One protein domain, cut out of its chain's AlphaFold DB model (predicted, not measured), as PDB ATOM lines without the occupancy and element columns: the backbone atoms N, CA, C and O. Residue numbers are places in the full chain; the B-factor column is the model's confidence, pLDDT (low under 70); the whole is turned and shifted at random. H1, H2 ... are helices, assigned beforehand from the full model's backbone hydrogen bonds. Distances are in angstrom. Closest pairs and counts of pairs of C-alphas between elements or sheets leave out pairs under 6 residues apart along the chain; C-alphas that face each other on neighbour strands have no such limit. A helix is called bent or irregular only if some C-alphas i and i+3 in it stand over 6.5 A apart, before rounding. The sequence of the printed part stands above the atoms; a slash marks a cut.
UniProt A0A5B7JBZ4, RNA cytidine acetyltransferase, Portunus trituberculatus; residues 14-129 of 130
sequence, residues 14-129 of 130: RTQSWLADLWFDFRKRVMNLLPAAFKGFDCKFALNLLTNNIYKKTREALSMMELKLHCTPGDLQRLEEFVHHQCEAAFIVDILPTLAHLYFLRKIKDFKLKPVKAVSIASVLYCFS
ATOM      1  N   ARG A  14      29.404 -19.073  16.258       67.56
ATOM      2  CA  ARG A  14      28.986 -20.226  15.433       67.56
ATOM      3  C   ARG A  14      30.126 -20.930  14.709       67.56
ATOM      4  O   ARG A  14      29.952 -22.070  14.301       67.56
ATOM      5  N   THR A  15      31.258 -20.272  14.476       63.53
ATOM      6  CA  THR A  15      32.378 -20.898  13.750       63.53
ATOM      7  C   THR A  15      33.287 -21.707  14.680       63.53
ATOM      8  O   THR A  15      33.972 -22.616  14.213       63.53
ATOM      9  N   GLN A  16      33.252 -21.415  15.983       66.31
ATOM     10  CA  GLN A  16      34.084 -22.037  17.019       66.31
ATOM     11  C   GLN A  16      33.252 -22.800  18.067       66.31
ATOM     12  O   GLN A  16      33.740 -23.076  19.159       66.31
ATOM     13  N   SER A  17      31.993 -23.140  17.762       79.88
ATOM     14  CA  SER A  17      31.135 -23.889  18.684       79.88
ATOM     15  C   SER A  17      31.247 -25.402  18.490       79.88
ATOM     16  O   SER A  17      31.508 -25.901  17.393       79.88
ATOM     17  N   TRP A  18      30.971 -26.157  19.557       86.25
ATOM     18  CA  TRP A  18      30.918 -27.627  19.542       86.25
ATOM     19  C   TRP A  18      29.971 -28.177  18.459       86.25
ATOM     20  O   TRP A  18      30.204 -29.251  17.906       86.25
ATOM     21  N   LEU A  19      28.912 -27.429  18.125       86.19
ATOM     22  CA  LEU A  19      27.960 -27.802  17.084       86.19
ATOM     23  C   LEU A  19      28.569 -27.661  15.681       86.19
ATOM     24  O   LEU A  19      28.247 -28.448  14.789       86.19
ATOM     25  N   ALA A  20      29.482 -26.706  15.486       84.88
ATOM     26  CA  ALA A  20      30.245 -26.585  14.252       84.88
ATOM     27  C   ALA A  20      31.176 -27.790  14.063       84.88
ATOM     28  O   ALA A  20      31.180 -28.389  12.987       84.88
ATOM     29  N   ASP A  21      31.918 -28.192  15.099       85.75
ATOM     30  CA  ASP A  21      32.788 -29.372  15.028       85.75
ATOM     31  C   ASP A  21      31.987 -30.660  14.807       85.75
ATOM     32  O   ASP A  21      32.320 -31.437  13.907       85.75
ATOM     33  N   LEU A  22      30.859 -30.823  15.509       88.12
ATOM     34  CA  LEU A  22      29.925 -31.924  15.273       88.12
ATOM     35  C   LEU A  22      29.430 -31.948  13.822       88.12
ATOM     36  O   LEU A  22      29.367 -33.012  13.206       88.12
ATOM     37  N   TRP A  23      29.101 -30.786  13.250       87.31
ATOM     38  CA  TRP A  23      28.695 -30.683  11.851       87.31
ATOM     39  C   TRP A  23      29.799 -31.146  10.889       87.31
ATOM     40  O   TRP A  23      29.515 -31.875   9.935       87.31
ATOM     41  N   PHE A  24      31.059 -30.757  11.108       85.38
ATOM     42  CA  PHE A  24      32.161 -31.179  10.235       85.38
ATOM     43  C   PHE A  24      32.440 -32.680  10.329       85.38
ATOM     44  O   PHE A  24      32.703 -33.307   9.296       85.38
ATOM     45  N   ASP A  25      32.332 -33.258  11.521       87.38
ATOM     46  CA  ASP A  25      32.467 -34.699  11.727       87.38
ATOM     47  C   ASP A  25      31.307 -35.475  11.108       87.38
ATOM     48  O   ASP A  25      31.531 -36.458  10.395       87.38
ATOM     49  N   PHE A  26      30.075 -34.999  11.301       89.25
ATOM     50  CA  PHE A  26      28.890 -35.537  10.640       89.25
ATOM     51  C   PHE A  26      29.077 -35.554   9.125       89.25
ATOM     52  O   PHE A  26      28.955 -36.598   8.491       89.25
ATOM     53  N   ARG A  27      29.471 -34.419   8.546       87.06
ATOM     54  CA  ARG A  27      29.685 -34.270   7.107       87.06
ATOM     55  C   ARG A  27      30.735 -35.242   6.565       87.06
ATOM     56  O   ARG A  27      30.525 -35.823   5.502       87.06
ATOM     57  N   LYS A  28      31.845 -35.439   7.287       86.00
ATOM     58  CA  LYS A  28      32.899 -36.401   6.921       86.00
ATOM     59  C   LYS A  28      32.380 -37.842   6.948       86.00
ATOM     60  O   LYS A  28      32.641 -38.597   6.019       86.00
ATOM     61  N   ARG A  29      31.632 -38.220   7.989       88.38
ATOM     62  CA  ARG A  29      31.059 -39.571   8.120       88.38
ATOM     63  C   ARG A  29      29.996 -39.839   7.066       88.38
ATOM     64  O   ARG A  29      30.002 -40.907   6.468       88.38
ATOM     65  N   VAL A  30      29.134 -38.857   6.806       86.50
ATOM     66  CA  VAL A  30      28.111 -38.943   5.764       86.50
ATOM     67  C   VAL A  30      28.759 -39.217   4.421       86.50
ATOM     68  O   VAL A  30      28.363 -40.197   3.817       86.50
ATOM     69  N   MET A  31      29.783 -38.457   4.001       84.38
ATOM     70  CA  MET A  31      30.489 -38.695   2.726       84.38
ATOM     71  C   MET A  31      30.927 -40.140   2.532       84.38
ATOM     72  O   MET A  31      30.700 -40.694   1.466       84.38
ATOM     73  N   ASN A  32      31.511 -40.747   3.563       84.44
ATOM     74  CA  ASN A  32      31.978 -42.130   3.497       84.44
ATOM     75  C   ASN A  32      30.818 -43.140   3.457       84.44
ATOM     76  O   ASN A  32      30.986 -44.249   2.966       84.44
ATOM     77  N   LEU A  33      29.649 -42.773   3.987       86.06
ATOM     78  CA  LEU A  33      28.450 -43.612   3.994       86.06
ATOM     79  C   LEU A  33      27.595 -43.450   2.731       86.06
ATOM     80  O   LEU A  33      26.774 -44.328   2.465       86.06
ATOM     81  N   LEU A  34      27.761 -42.365   1.962       80.50
ATOM     82  CA  LEU A  34      26.949 -42.089   0.768       80.50
ATOM     83  C   LEU A  34      26.933 -43.235  -0.244       80.50
ATOM     84  O   LEU A  34      25.837 -43.623  -0.653       80.50
ATOM     85  N   PRO A  35      28.086 -43.823  -0.605       78.50
ATOM     86  CA  PRO A  35      28.113 -44.832  -1.654       78.50
ATOM     87  C   PRO A  35      27.522 -46.181  -1.218       78.50
ATOM     88  O   PRO A  35      27.106 -46.974  -2.058       78.50
ATOM     89  N   ALA A  36      27.459 -46.439   0.093       81.31
ATOM     90  CA  ALA A  36      26.945 -47.687   0.653       81.31
ATOM     91  C   ALA A  36      25.488 -47.547   1.119       81.31
ATOM     92  O   ALA A  36      24.576 -48.137   0.546       81.31
ATOM     93  N   ALA A  37      25.252 -46.738   2.153       80.38
ATOM     94  CA  ALA A  37      23.957 -46.650   2.824       80.38
ATOM     95  C   ALA A  37      22.946 -45.760   2.081       80.38
ATOM     96  O   ALA A  37      21.744 -45.896   2.299       80.38
ATOM     97  N   PHE A  38      23.416 -44.855   1.212       76.62
ATOM     98  CA  PHE A  38      22.562 -43.870   0.537       76.62
ATOM     99  C   PHE A  38      22.476 -44.041  -0.987       76.62
ATOM    100  O   PHE A  38      21.948 -43.158  -1.662       76.62
ATOM    101  N   LYS A  39      22.907 -45.185  -1.537       75.31
ATOM    102  CA  LYS A  39      22.919 -45.453  -2.988       75.31
ATOM    103  C   LYS A  39      21.551 -45.273  -3.675       75.31
ATOM    104  O   LYS A  39      21.498 -44.919  -4.845       75.31
ATOM    105  N   GLY A  40      20.449 -45.497  -2.954       75.12
ATOM    106  CA  GLY A  40      19.080 -45.350  -3.469       75.12
ATOM    107  C   GLY A  40      18.450 -43.961  -3.301       75.12
ATOM    108  O   GLY A  40      17.293 -43.780  -3.669       75.12
ATOM    109  N   PHE A  41      19.159 -42.992  -2.716       80.81
ATOM    110  CA  PHE A  41      18.620 -41.652  -2.468       80.81
ATOM    111  C   PHE A  41      18.972 -40.681  -3.600       80.81
ATOM    112  O   PHE A  41      20.006 -40.801  -4.252       80.81
ATOM    113  N   ASP A  42      18.120 -39.673  -3.805       82.25
ATOM    114  CA  ASP A  42      18.351 -38.626  -4.805       82.25
ATOM    115  C   ASP A  42      19.663 -37.863  -4.519       82.25
ATOM    116  O   ASP A  42      19.949 -37.445  -3.394       82.25
ATOM    117  N   CYS A  43      20.435 -37.590  -5.569       79.94
ATOM    118  CA  CYS A  43      21.617 -36.730  -5.527       79.94
ATOM    119  C   CYS A  43      21.302 -35.302  -5.030       79.94
ATOM    120  O   CYS A  43      22.189 -34.587  -4.561       79.94
ATOM    121  N   LYS A  44      20.045 -34.849  -5.085       82.19
ATOM    122  CA  LYS A  44      19.628 -33.601  -4.422       82.19
ATOM    123  C   LYS A  44      19.588 -33.737  -2.900       82.19
ATOM    124  O   LYS A  44      20.030 -32.830  -2.195       82.19
ATOM    125  N   PHE A  45      19.095 -34.866  -2.390       83.38
ATOM    126  CA  PHE A  45      19.069 -35.162  -0.956       83.38
ATOM    127  C   PHE A  45      20.493 -35.209  -0.392       83.38
ATOM    128  O   PHE A  45      20.802 -34.539   0.593       83.38
ATOM    129  N   ALA A  46      21.378 -35.900  -1.107       82.19
ATOM    130  CA  ALA A  46      22.812 -35.925  -0.871       82.19
ATOM    131  C   ALA A  46      23.435 -34.544  -0.667       82.19
ATOM    132  O   ALA A  46      24.125 -34.270   0.319       82.19
ATOM    133  N   LEU A  47      23.195 -33.670  -1.644       82.19
ATOM    134  CA  LEU A  47      23.781 -32.349  -1.690       82.19
ATOM    135  C   LEU A  47      23.259 -31.497  -0.536       82.19
ATOM    136  O   LEU A  47      24.048 -30.818   0.117       82.19
ATOM    137  N   ASN A  48      21.963 -31.576  -0.235       84.38
ATOM    138  CA  ASN A  48      21.373 -30.900   0.917       84.38
ATOM    139  C   ASN A  48      22.000 -31.365   2.241       84.38
ATOM    140  O   ASN A  48      22.272 -30.541   3.106       84.38
ATOM    141  N   LEU A  49      22.309 -32.657   2.381       84.94
ATOM    142  CA  LEU A  49      22.941 -33.195   3.588       84.94
ATOM    143  C   LEU A  49      24.408 -32.768   3.742       84.94
ATOM    144  O   LEU A  49      24.905 -32.626   4.855       84.94
ATOM    145  N   LEU A  50      25.113 -32.556   2.627       82.38
ATOM    146  CA  LEU A  50      26.510 -32.115   2.614       82.38
ATOM    147  C   LEU A  50      26.681 -30.591   2.614       82.38
ATOM    148  O   LEU A  50      27.818 -30.113   2.732       82.38
ATOM    149  N   THR A  51      25.607 -29.819   2.448       81.19
ATOM    150  CA  THR A  51      25.666 -28.361   2.338       81.19
ATOM    151  C   THR A  51      25.126 -27.694   3.593       81.19
ATOM    152  O   THR A  51      24.046 -27.983   4.088       81.19
ATOM    153  N   ASN A  52      25.916 -26.767   4.129       80.94
ATOM    154  CA  ASN A  52      25.492 -25.900   5.215       80.94
ATOM    155  C   ASN A  52      26.203 -24.550   5.073       80.94
ATOM    156  O   ASN A  52      27.432 -24.474   4.927       80.94
ATOM    157  N   ASN A  53      25.396 -23.491   5.048       75.06
ATOM    158  CA  ASN A  53      25.848 -22.109   4.889       75.06
ATOM    159  C   ASN A  53      26.081 -21.405   6.234       75.06
ATOM    160  O   ASN A  53      26.676 -20.329   6.244       75.06
ATOM    161  N   ILE A  54      25.629 -22.013   7.335       75.50
ATOM    162  CA  ILE A  54      25.725 -21.504   8.707       75.50
ATOM    163  C   ILE A  54      27.135 -21.754   9.245       75.50
ATOM    164  O   ILE A  54      27.788 -20.819   9.694       75.50
ATOM    165  N   TYR A  55      27.627 -22.990   9.132       76.62
ATOM    166  CA  TYR A  55      28.947 -23.378   9.634       76.62
ATOM    167  C   TYR A  55      30.002 -23.298   8.525       76.62
ATOM    168  O   TYR A  55      29.975 -24.040   7.532       76.62
ATOM    169  N   LYS A  56      30.966 -22.385   8.674       72.44
ATOM    170  CA  LYS A  56      32.084 -22.210   7.738       72.44
ATOM    171  C   LYS A  56      33.406 -22.303   8.488       72.44
ATOM    172  O   LYS A  56      33.812 -21.349   9.124       72.44
ATOM    173  N   LYS A  57      34.106 -23.433   8.372       68.12
ATOM    174  CA  LYS A  57      35.485 -23.546   8.859       68.12
ATOM    175  C   LYS A  57      36.405 -22.942   7.809       68.12
ATOM    176  O   LYS A  57      36.415 -23.413   6.669       68.12
ATOM    177  N   THR A  58      37.155 -21.912   8.182       60.97
ATOM    178  CA  THR A  58      38.309 -21.450   7.409       60.97
ATOM    179  C   THR A  58      39.382 -22.520   7.566       60.97
ATOM    180  O   THR A  58      40.148 -22.501   8.521       60.97
ATOM    181  N   ARG A  59      39.364 -23.544   6.708       64.00
ATOM    182  CA  ARG A  59      40.444 -24.535   6.688       64.00
ATOM    183  C   ARG A  59      41.646 -23.957   5.957       64.00
ATOM    184  O   ARG A  59      41.499 -23.113   5.069       64.00
ATOM    185  N   GLU A  60      42.825 -24.399   6.367       62.75
ATOM    186  CA  GLU A  60      44.071 -24.131   5.661       62.75
ATOM    187  C   GLU A  60      43.947 -24.606   4.210       62.75
ATOM    188  O   GLU A  60      43.184 -25.527   3.903       62.75
ATOM    189  N   ALA A  61      44.604 -23.889   3.299       65.19
ATOM    190  CA  ALA A  61      44.621 -24.301   1.903       65.19
ATOM    191  C   ALA A  61      45.273 -25.684   1.820       65.19
ATOM    192  O   ALA A  61      46.237 -25.934   2.541       65.19
ATOM    193  N   LEU A  62      44.747 -26.558   0.961       70.31
ATOM    194  CA  LEU A  62      45.345 -27.867   0.721       70.31
ATOM    195  C   LEU A  62      46.831 -27.697   0.378       70.31
ATOM    196  O   LEU A  62      47.173 -27.044  -0.609       70.31
ATOM    197  N   SER A  63      47.704 -28.245   1.222       76.44
ATOM    198  CA  SER A  63      49.146 -28.166   0.997       76.44
ATOM    199  C   SER A  63      49.535 -29.033  -0.199       76.44
ATOM    200  O   SER A  63      48.928 -30.075  -0.451       76.44
ATOM    201  N   MET A  64      50.601 -28.658  -0.909       74.81
ATOM    202  CA  MET A  64      51.138 -29.472  -2.006       74.81
ATOM    203  C   MET A  64      51.517 -30.887  -1.539       74.81
ATOM    204  O   MET A  64      51.390 -31.846  -2.296       74.81
ATOM    205  N   MET A  65      51.947 -31.043  -0.281       79.94
ATOM    206  CA  MET A  65      52.194 -32.366   0.303       79.94
ATOM    207  C   MET A  65      50.905 -33.172   0.480       79.94
ATOM    208  O   MET A  65      50.885 -34.359   0.173       79.94
ATOM    209  N   GLU A  66      49.817 -32.535   0.920       79.50
ATOM    210  CA  GLU A  66      48.514 -33.199   1.031       79.50
ATOM    211  C   GLU A  66      47.949 -33.574  -0.341       79.50
ATOM    212  O   GLU A  66      47.319 -34.620  -0.467       79.50
ATOM    213  N   LEU A  67      48.194 -32.761  -1.375       80.31
ATOM    214  CA  LEU A  67      47.794 -33.098  -2.742       80.31
ATOM    215  C   LEU A  67      48.476 -34.381  -3.211       80.31
ATOM    216  O   LEU A  67      47.808 -35.278  -3.710       80.31
ATOM    217  N   LYS A  68      49.791 -34.489  -2.991       82.50
ATOM    218  CA  LYS A  68      50.595 -35.656  -3.384       82.50
ATOM    219  C   LYS A  68      50.207 -36.944  -2.652       82.50
ATOM    220  O   LYS A  68      50.508 -38.024  -3.144       82.50
ATOM    221  N   LEU A  69      49.544 -36.845  -1.496       84.69
ATOM    222  CA  LEU A  69      48.978 -38.003  -0.793       84.69
ATOM    223  C   LEU A  69      47.703 -38.538  -1.459       84.69
ATOM    224  O   LEU A  69      47.339 -39.690  -1.238       84.69
ATOM    225  N   HIS A  70      47.008 -37.705  -2.235       82.44
ATOM    226  CA  HIS A  70      45.719 -38.038  -2.842       82.44
ATOM    227  C   HIS A  70      45.777 -38.184  -4.365       82.44
ATOM    228  O   HIS A  70      44.959 -38.906  -4.925       82.44
ATOM    229  N   CYS A  71      46.717 -37.515  -5.027       83.38
ATOM    230  CA  CYS A  71      46.896 -37.551  -6.472       83.38
ATOM    231  C   CYS A  71      48.372 -37.770  -6.800       83.38
ATOM    232  O   CYS A  71      49.249 -37.043  -6.326       83.38
ATOM    233  N   THR A  72      48.640 -38.761  -7.640       87.81
ATOM    234  CA  THR A  72      49.969 -39.004  -8.192       87.81
ATOM    235  C   THR A  72      50.280 -38.007  -9.318       87.81
ATOM    236  O   THR A  72      49.365 -37.402  -9.884       87.81
ATOM    237  N   PRO A  73      51.558 -37.823  -9.697       86.06
ATOM    238  CA  PRO A  73      51.914 -36.992 -10.849       86.06
ATOM    239  C   PRO A  73      51.227 -37.436 -12.150       86.06
ATOM    240  O   PRO A  73      50.842 -36.588 -12.948       86.06
ATOM    241  N   GLY A  74      51.013 -38.743 -12.334       86.88
ATOM    242  CA  GLY A  74      50.282 -39.274 -13.487       86.88
ATOM    243  C   GLY A  74      48.804 -38.883 -13.482       86.88
ATOM    244  O   GLY A  74      48.249 -38.565 -14.527       86.88
ATOM    245  N   ASP A  75      48.167 -38.822 -12.311       87.38
ATOM    246  CA  ASP A  75      46.780 -38.350 -12.187       87.38
ATOM    247  C   ASP A  75      46.657 -36.879 -12.591       87.38
ATOM    248  O   ASP A  75      45.702 -36.493 -13.262       87.38
ATOM    249  N   LEU A  76      47.645 -36.058 -12.219       85.88
ATOM    250  CA  LEU A  76      47.695 -34.648 -12.609       85.88
ATOM    251  C   LEU A  76      47.888 -34.484 -14.119       85.88
ATOM    252  O   LEU A  76      47.199 -33.665 -14.720       85.88
ATOM    253  N   GLN A  77      48.751 -35.298 -14.730       88.25
ATOM    254  CA  GLN A  77      48.935 -35.310 -16.180       88.25
ATOM    255  C   GLN A  77      47.636 -35.692 -16.908       88.25
ATOM    256  O   GLN A  77      47.219 -34.994 -17.827       88.25
ATOM    257  N   ARG A  78      46.937 -36.741 -16.452       87.94
ATOM    258  CA  ARG A  78      45.644 -37.151 -17.029       87.94
ATOM    259  C   ARG A  78      44.589 -36.044 -16.934       87.94
ATOM    260  O   ARG A  78      43.798 -35.853 -17.855       87.94
ATOM    261  N   LEU A  79      44.573 -35.297 -15.828       85.12
ATOM    262  CA  LEU A  79      43.686 -34.140 -15.661       85.12
ATOM    263  C   LEU A  79      44.050 -32.987 -16.606       85.12
ATOM    264  O   LEU A  79      43.150 -32.337 -17.137       85.12
ATOM    265  N   GLU A  80      45.339 -32.735 -16.824       86.69
ATOM    266  CA  GLU A  80      45.826 -31.728 -17.772       86.69
ATOM    267  C   GLU A  80      45.439 -32.090 -19.213       86.69
ATOM    268  O   GLU A  80      44.839 -31.277 -19.918       86.69
ATOM    269  N   GLU A  81      45.660 -33.341 -19.618       86.94
ATOM    270  CA  GLU A  81      45.235 -33.878 -20.915       86.94
ATOM    271  C   GLU A  81      43.721 -33.725 -21.122       86.94
ATOM    272  O   GLU A  81      43.281 -33.305 -22.194       86.94
ATOM    273  N   PHE A  82      42.913 -33.971 -20.084       85.75
ATOM    274  CA  PHE A  82      41.461 -33.790 -20.149       85.75
ATOM    275  C   PHE A  82      41.068 -32.324 -20.367       85.75
ATOM    276  O   PHE A  82      40.206 -32.023 -21.198       85.75
ATOM    277  N   VAL A  83      41.709 -31.393 -19.651       84.12
ATOM    278  CA  VAL A  83      41.470 -29.946 -19.797       84.12
ATOM    279  C   VAL A  83      41.855 -29.455 -21.194       84.12
ATOM    280  O   VAL A  83      41.170 -28.598 -21.749       84.12
ATOM    281  N   HIS A  84      42.901 -30.031 -21.787       89.75
ATOM    282  CA  HIS A  84      43.338 -29.744 -23.152       89.75
ATOM    283  C   HIS A  84      42.600 -30.549 -24.235       89.75
ATOM    284  O   HIS A  84      43.006 -30.514 -25.400       89.75
ATOM    285  N   HIS A  85      41.519 -31.256 -23.879       85.31
ATOM    286  CA  HIS A  85      40.733 -32.104 -24.782       85.31
ATOM    287  C   HIS A  85      41.558 -33.191 -25.501       85.31
ATOM    288  O   HIS A  85      41.198 -33.623 -26.592       85.31
ATOM    289  N   GLN A  86      42.661 -33.631 -24.891       83.94
ATOM    290  CA  GLN A  86      43.546 -34.685 -25.399       83.94
ATOM    291  C   GLN A  86      43.127 -36.085 -24.935       83.94
ATOM    292  O   GLN A  86      43.604 -37.077 -25.478       83.94
ATOM    293  N   CYS A  87      42.233 -36.187 -23.947       84.25
ATOM    294  CA  CYS A  87      41.679 -37.458 -23.498       84.25
ATOM    295  C   CYS A  87      40.178 -37.359 -23.195       84.25
ATOM    296  O   CYS A  87      39.629 -36.288 -22.916       84.25
ATOM    297  N   GLU A  88      39.497 -38.502 -23.270       85.81
ATOM    298  CA  GLU A  88      38.077 -38.605 -22.945       85.81
ATOM    299  C   GLU A  88      37.845 -38.632 -21.431       85.81
ATOM    300  O   GLU A  88      38.692 -39.075 -20.654       85.81
ATOM    301  N   ALA A  89      36.643 -38.237 -21.000       80.25
ATOM    302  CA  ALA A  89      36.282 -38.207 -19.583       80.25
ATOM    303  C   ALA A  89      36.485 -39.558 -18.878       80.25
ATOM    304  O   ALA A  89      36.827 -39.571 -17.700       80.25
ATOM    305  N   ALA A  90      36.333 -40.680 -19.593       83.69
ATOM    306  CA  ALA A  90      36.526 -42.032 -19.066       83.69
ATOM    307  C   ALA A  90      37.915 -42.261 -18.432       83.69
ATOM    308  O   ALA A  90      38.025 -43.061 -17.508       83.69
ATOM    309  N   PHE A  91      38.948 -41.530 -18.865       82.19
ATOM    310  CA  PHE A  91      40.329 -41.675 -18.378       82.19
ATOM    311  C   PHE A  91      40.610 -40.998 -17.034       82.19
ATOM    312  O   PHE A  91      41.656 -41.250 -16.431       82.19
ATOM    313  N   ILE A  92      39.700 -40.133 -16.577       85.06
ATOM    314  CA  ILE A  92      39.808 -39.423 -15.295       85.06
ATOM    315  C   ILE A  92      38.743 -39.863 -14.286       85.06
ATOM    316  O   ILE A  92      38.709 -39.354 -13.165       85.06
ATOM    317  N   VAL A  93      37.849 -40.779 -14.676       83.62
ATOM    318  CA  VAL A  93      36.702 -41.218 -13.868       83.62
ATOM    319  C   VAL A  93      37.129 -41.806 -12.522       83.62
ATOM    320  O   VAL A  93      36.466 -41.557 -11.520       83.62
ATOM    321  N   ASP A  94      38.248 -42.524 -12.477       84.81
ATOM    322  CA  ASP A  94      38.850 -43.080 -11.260       84.81
ATOM    323  C   ASP A  94      39.365 -41.997 -10.294       84.81
ATOM    324  O   ASP A  94      39.367 -42.189  -9.077       84.81
ATOM    325  N   ILE A  95      39.746 -40.830 -10.819       84.69
ATOM    326  CA  ILE A  95      40.269 -39.695 -10.046       84.69
ATOM    327  C   ILE A  95      39.118 -38.848  -9.466       84.69
ATOM    328  O   ILE A  95      39.257 -38.202  -8.419       84.69
ATOM    329  N   LEU A  96      37.950 -38.850 -10.119       82.19
ATOM    330  CA  LEU A  96      36.813 -38.002  -9.748       82.19
ATOM    331  C   LEU A  96      36.297 -38.212  -8.310       82.19
ATOM    332  O   LEU A  96      36.023 -37.197  -7.665       82.19
ATOM    333  N   PRO A  97      36.175 -39.437  -7.754       82.62
ATOM    334  CA  PRO A  97      35.771 -39.631  -6.361       82.62
ATOM    335  C   PRO A  97      36.715 -38.934  -5.378       82.62
ATOM    336  O   PRO A  97      36.266 -38.249  -4.456       82.62
ATOM    337  N   THR A  98      38.025 -39.023  -5.609       83.44
ATOM    338  CA  THR A  98      39.037 -38.363  -4.777       83.44
ATOM    339  C   THR A  98      38.905 -36.843  -4.854       83.44
ATOM    340  O   THR A  98      38.840 -36.168  -3.823       83.44
ATOM    341  N   LEU A  99      38.767 -36.290  -6.063       81.06
ATOM    342  CA  LEU A  99      38.548 -34.853  -6.262       81.06
ATOM    343  C   LEU A  99      37.245 -34.371  -5.622       81.06
ATOM    344  O   LEU A  99      37.208 -33.304  -5.007       81.06
ATOM    345  N   ALA A 100      36.184 -35.166  -5.718       80.44
ATOM    346  CA  ALA A 100      34.903 -34.875  -5.104       80.44
ATOM    347  C   ALA A 100      35.010 -34.858  -3.570       80.44
ATOM    348  O   ALA A 100      34.522 -33.920  -2.933       80.44
ATOM    349  N   HIS A 101      35.720 -35.820  -2.970       81.19
ATOM    350  CA  HIS A 101      36.034 -35.818  -1.539       81.19
ATOM    351  C   HIS A 101      36.793 -34.550  -1.128       81.19
ATOM    352  O   HIS A 101      36.404 -33.885  -0.167       81.19
ATOM    353  N   LEU A 102      37.837 -34.163  -1.867       79.69
ATOM    354  CA  LEU A 102      38.622 -32.956  -1.581       79.69
ATOM    355  C   LEU A 102      37.799 -31.668  -1.730       79.69
ATOM    356  O   LEU A 102      37.880 -30.772  -0.877       79.69
ATOM    357  N   TYR A 103      36.959 -31.597  -2.765       80.44
ATOM    358  CA  TYR A 103      36.043 -30.487  -3.009       80.44
ATOM    359  C   TYR A 103      35.042 -30.344  -1.866       80.44
ATOM    360  O   TYR A 103      34.951 -29.290  -1.225       80.44
ATOM    361  N   PHE A 104      34.305 -31.410  -1.548       76.88
ATOM    362  CA  PHE A 104      33.296 -31.304  -0.513       76.88
ATOM    363  C   PHE A 104      33.926 -31.174   0.875       76.88
ATOM    364  O   PHE A 104      33.379 -30.438   1.686       76.88
ATOM    365  N   LEU A 105      35.103 -31.724   1.175       75.62
ATOM    366  CA  LEU A 105      35.795 -31.444   2.445       75.62
ATOM    367  C   LEU A 105      36.292 -29.987   2.577       75.62
ATOM    368  O   LEU A 105      36.869 -29.644   3.615       75.62
ATOM    369  N   ARG A 106      36.001 -29.125   1.582       68.94
ATOM    370  CA  ARG A 106      36.419 -27.717   1.480       68.94
ATOM    371  C   ARG A 106      37.935 -27.564   1.616       68.94
ATOM    372  O   ARG A 106      38.402 -26.592   2.200       68.94
ATOM    373  N   LYS A 107      38.693 -28.539   1.108       66.06
ATOM    374  CA  LYS A 107      40.153 -28.431   1.035       66.06
ATOM    375  C   LYS A 107      40.598 -27.585  -0.166       66.06
ATOM    376  O   LYS A 107      41.639 -26.941  -0.111       66.06
ATOM    377  N   ILE A 108      39.778 -27.517  -1.217       67.25
ATOM    378  CA  ILE A 108      39.995 -26.632  -2.367       67.25
ATOM    379  C   ILE A 108      39.428 -25.244  -2.023       67.25
ATOM    380  O   ILE A 108      38.208 -25.074  -1.950       67.25
ATOM    381  N   LYS A 109      40.302 -24.265  -1.762       62.47
ATOM    382  CA  LYS A 109      39.894 -22.864  -1.553       62.47
ATOM    383  C   LYS A 109      39.443 -22.231  -2.874       62.47
ATOM    384  O   LYS A 109      39.886 -22.628  -3.943       62.47
ATOM    385  N   ASP A 110      38.515 -21.280  -2.772       61.62
ATOM    386  CA  ASP A 110      38.047 -20.388  -3.850       61.62
ATOM    387  C   ASP A 110      37.377 -21.026  -5.076       61.62
ATOM    388  O   ASP A 110      36.882 -20.320  -5.954       61.62
ATOM    389  N   PHE A 111      37.213 -22.347  -5.093       66.56
ATOM    390  CA  PHE A 111      36.455 -23.034  -6.128       66.56
ATOM    391  C   PHE A 111      35.032 -23.343  -5.650       66.56
ATOM    392  O   PHE A 111      34.813 -24.190  -4.783       66.56
ATOM    393  N   LYS A 112      34.034 -22.654  -6.216       66.06
ATOM    394  CA  LYS A 112      32.610 -22.976  -6.032       66.06
ATOM    395  C   LYS A 112      32.017 -23.422  -7.354       66.06
ATOM    396  O   LYS A 112      31.896 -22.638  -8.292       66.06
ATOM    397  N   LEU A 113      31.583 -24.673  -7.411       69.38
ATOM    398  CA  LEU A 113      30.837 -25.170  -8.553       69.38
ATOM    399  C   LEU A 113      29.406 -24.639  -8.534       69.38
ATOM    400  O   LEU A 113      28.783 -24.509  -7.479       69.38
ATOM    401  N   LYS A 114      28.865 -24.386  -9.731       73.31
ATOM    402  CA  LYS A 114      27.426 -24.154  -9.899       73.31
ATOM    403  C   LYS A 114      26.655 -25.356  -9.324       73.31
ATOM    404  O   LYS A 114      27.119 -26.484  -9.512       73.31
ATOM    405  N   PRO A 115      25.476 -25.155  -8.704       66.00
ATOM    406  CA  PRO A 115      24.718 -26.227  -8.053       66.00
ATOM    407  C   PRO A 115      24.524 -27.465  -8.933       66.00
ATOM    408  O   PRO A 115      24.739 -28.576  -8.470       66.00
ATOM    409  N   VAL A 116      24.238 -27.276 -10.225       70.19
ATOM    410  CA  VAL A 116      24.068 -28.372 -11.195       70.19
ATOM    411  C   VAL A 116      25.334 -29.229 -11.322       70.19
ATOM    412  O   VAL A 116      25.261 -30.448 -11.249       70.19
ATOM    413  N   LYS A 117      26.513 -28.601 -11.424       73.88
ATOM    414  CA  LYS A 117      27.799 -29.313 -11.507       73.88
ATOM    415  C   LYS A 117      28.171 -29.977 -10.180       73.88
ATOM    416  O   LYS A 117      28.762 -31.048 -10.174       73.88
ATOM    417  N   ALA A 118      27.802 -29.365  -9.055       64.31
ATOM    418  CA  ALA A 118      27.996 -29.964  -7.738       64.31
ATOM    419  C   ALA A 118      27.131 -31.222  -7.545       64.31
ATOM    420  O   ALA A 118      27.611 -32.183  -6.954       64.31
ATOM    421  N   VAL A 119      25.900 -31.244  -8.077       68.31
ATOM    422  CA  VAL A 119      25.058 -32.454  -8.109       68.31
ATOM    423  C   VAL A 119      25.720 -33.548  -8.946       68.31
ATOM    424  O   VAL A 119      25.767 -34.683  -8.491       68.31
ATOM    425  N   SER A 120      26.286 -33.227 -10.111       70.94
ATOM    426  CA  SER A 120      26.979 -34.218 -10.950       70.94
ATOM    427  C   SER A 120      28.241 -34.791 -10.292       70.94
ATOM    428  O   SER A 120      28.525 -35.978 -10.398       70.94
ATOM    429  N   ILE A 121      29.007 -33.972  -9.570       70.50
ATOM    430  CA  ILE A 121      30.174 -34.469  -8.823       70.50
ATOM    431  C   ILE A 121      29.738 -35.264  -7.588       70.50
ATOM    432  O   ILE A 121      30.364 -36.266  -7.250       70.50
ATOM    433  N   ALA A 122      28.638 -34.866  -6.939       64.88
ATOM    434  CA  ALA A 122      28.018 -35.693  -5.914       64.88
ATOM    435  C   ALA A 122      27.600 -37.039  -6.513       64.88
ATOM    436  O   ALA A 122      28.011 -38.055  -5.984       64.88
ATOM    437  N   SER A 123      26.903 -37.092  -7.650       67.94
ATOM    438  CA  SER A 123      26.491 -38.367  -8.252       67.94
ATOM    439  C   SER A 123      27.669 -39.286  -8.580       67.94
ATOM    440  O   SER A 123      27.531 -40.498  -8.486       67.94
ATOM    441  N   VAL A 124      28.841 -38.734  -8.903       69.94
ATOM    442  CA  VAL A 124      30.061 -39.531  -9.098       69.94
ATOM    443  C   VAL A 124      30.524 -40.196  -7.797       69.94
ATOM    444  O   VAL A 124      30.841 -41.378  -7.817       69.94
ATOM    445  N   LEU A 125      30.456 -39.506  -6.651       65.69
ATOM    446  CA  LEU A 125      30.661 -40.141  -5.339       65.69
ATOM    447  C   LEU A 125      29.621 -41.230  -5.039       65.69
ATOM    448  O   LEU A 125      29.937 -42.188  -4.347       65.69
ATOM    449  N   TYR A 126      28.388 -41.084  -5.530       63.22
ATOM    450  CA  TYR A 126      27.302 -42.043  -5.287       63.22
ATOM    451  C   TYR A 126      27.388 -43.293  -6.170       63.22
ATOM    452  O   TYR A 126      27.110 -44.389  -5.692       63.22
ATOM    453  N   CYS A 127      27.733 -43.139  -7.452       56.16
ATOM    454  CA  CYS A 127      27.692 -44.229  -8.429       56.16
ATOM    455  C   CYS A 127      28.987 -45.045  -8.515       56.16
ATOM    456  O   CYS A 127      28.900 -46.226  -8.834       56.16
ATOM    457  N   PHE A 128      30.163 -44.465  -8.243       51.00
ATOM    458  CA  PHE A 128      31.455 -45.113  -8.538       51.00
ATOM    459  C   PHE A 128      32.063 -45.958  -7.408       51.00
ATOM    460  O   PHE A 128      33.191 -46.418  -7.541       51.00
ATOM    461  N   SER A 129      31.361 -46.197  -6.297       43.91
ATOM    462  CA  SER A 129      31.838 -47.145  -5.267       43.91
ATOM    463  C   SER A 129      31.232 -48.549  -5.385       43.91
ATOM    464  O   SER A 129      31.064 -49.233  -4.375       43.91
TER     465      SER A 129
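AT A GLANCE: This is residues 14 to 129 of the 130 residues of the protein "RNA cytidine acetyltransferase" of Portunus trituberculatus (UniProt A0A5B7JBZ4). H5 lies in the middle of a small helical domain: on one side H6 packs on it and on the hairpin of H1 and H2, while on the other side H3 and H4 lie loosely, touching no helix. Long links lead from H2 to H3 and from H4 back to H5. The printed part has 116 residues with six named helices, H1 to H6 in chain order, and no named strand; the class is all helix. It is compact, with a radius of gyration of the C-alphas of 15.1 A, and spans 46 by 34 by 24 A.

IN THESE COORDINATES: Find C-alpha 18 at (30.918, -27.627, 19.542); from there H1 runs 26.3 A to residue 37, with a kink of 37 degrees near residue 31. H1 is only just irregular: C-alphas 32 and 35 are 7.0 A apart. Next come H2, residues 43 to 50, H3, residues 64 to 70, and H4, residues 73 to 83, 15.5 A long. H5 holds residues 96 to 104, and H6, residues 115 to 127, runs 18.2 A to C-alpha 127 at (27.692, -44.229, -8.429).

HOW THE PARTS SIT: Start at H6, the hub. It touches H5 at a steep tilt of 52 degrees, closest at the C-alphas of Pro 97 and Leu 125, 5.2 A. It touches H2, about perpendicular at 83 degrees, closest at the C-alphas of Cys 43 and Ser 123, 5.8 A. H1 and H6 touch only at their ends. H1 and H2 form a hairpin, at a shallow tilt of 29 degrees. H3 is close to H5 but not clearly touching; H4 and H5 are apart. Every O i to N i+4 pair is within hydrogen-bond range in H2, H4, H5 and H6, against 14 of 16 in H1 and 2 of 3 in H3.

THE WHOLE: The C-alphas of Trp 18 and Gln 86, the two farthest apart, are 47.2 A apart. The printed part has no cut. Mean pLDDT of the printed part is 77.9; low stretches include residues 106 to 113 and 122 to 129.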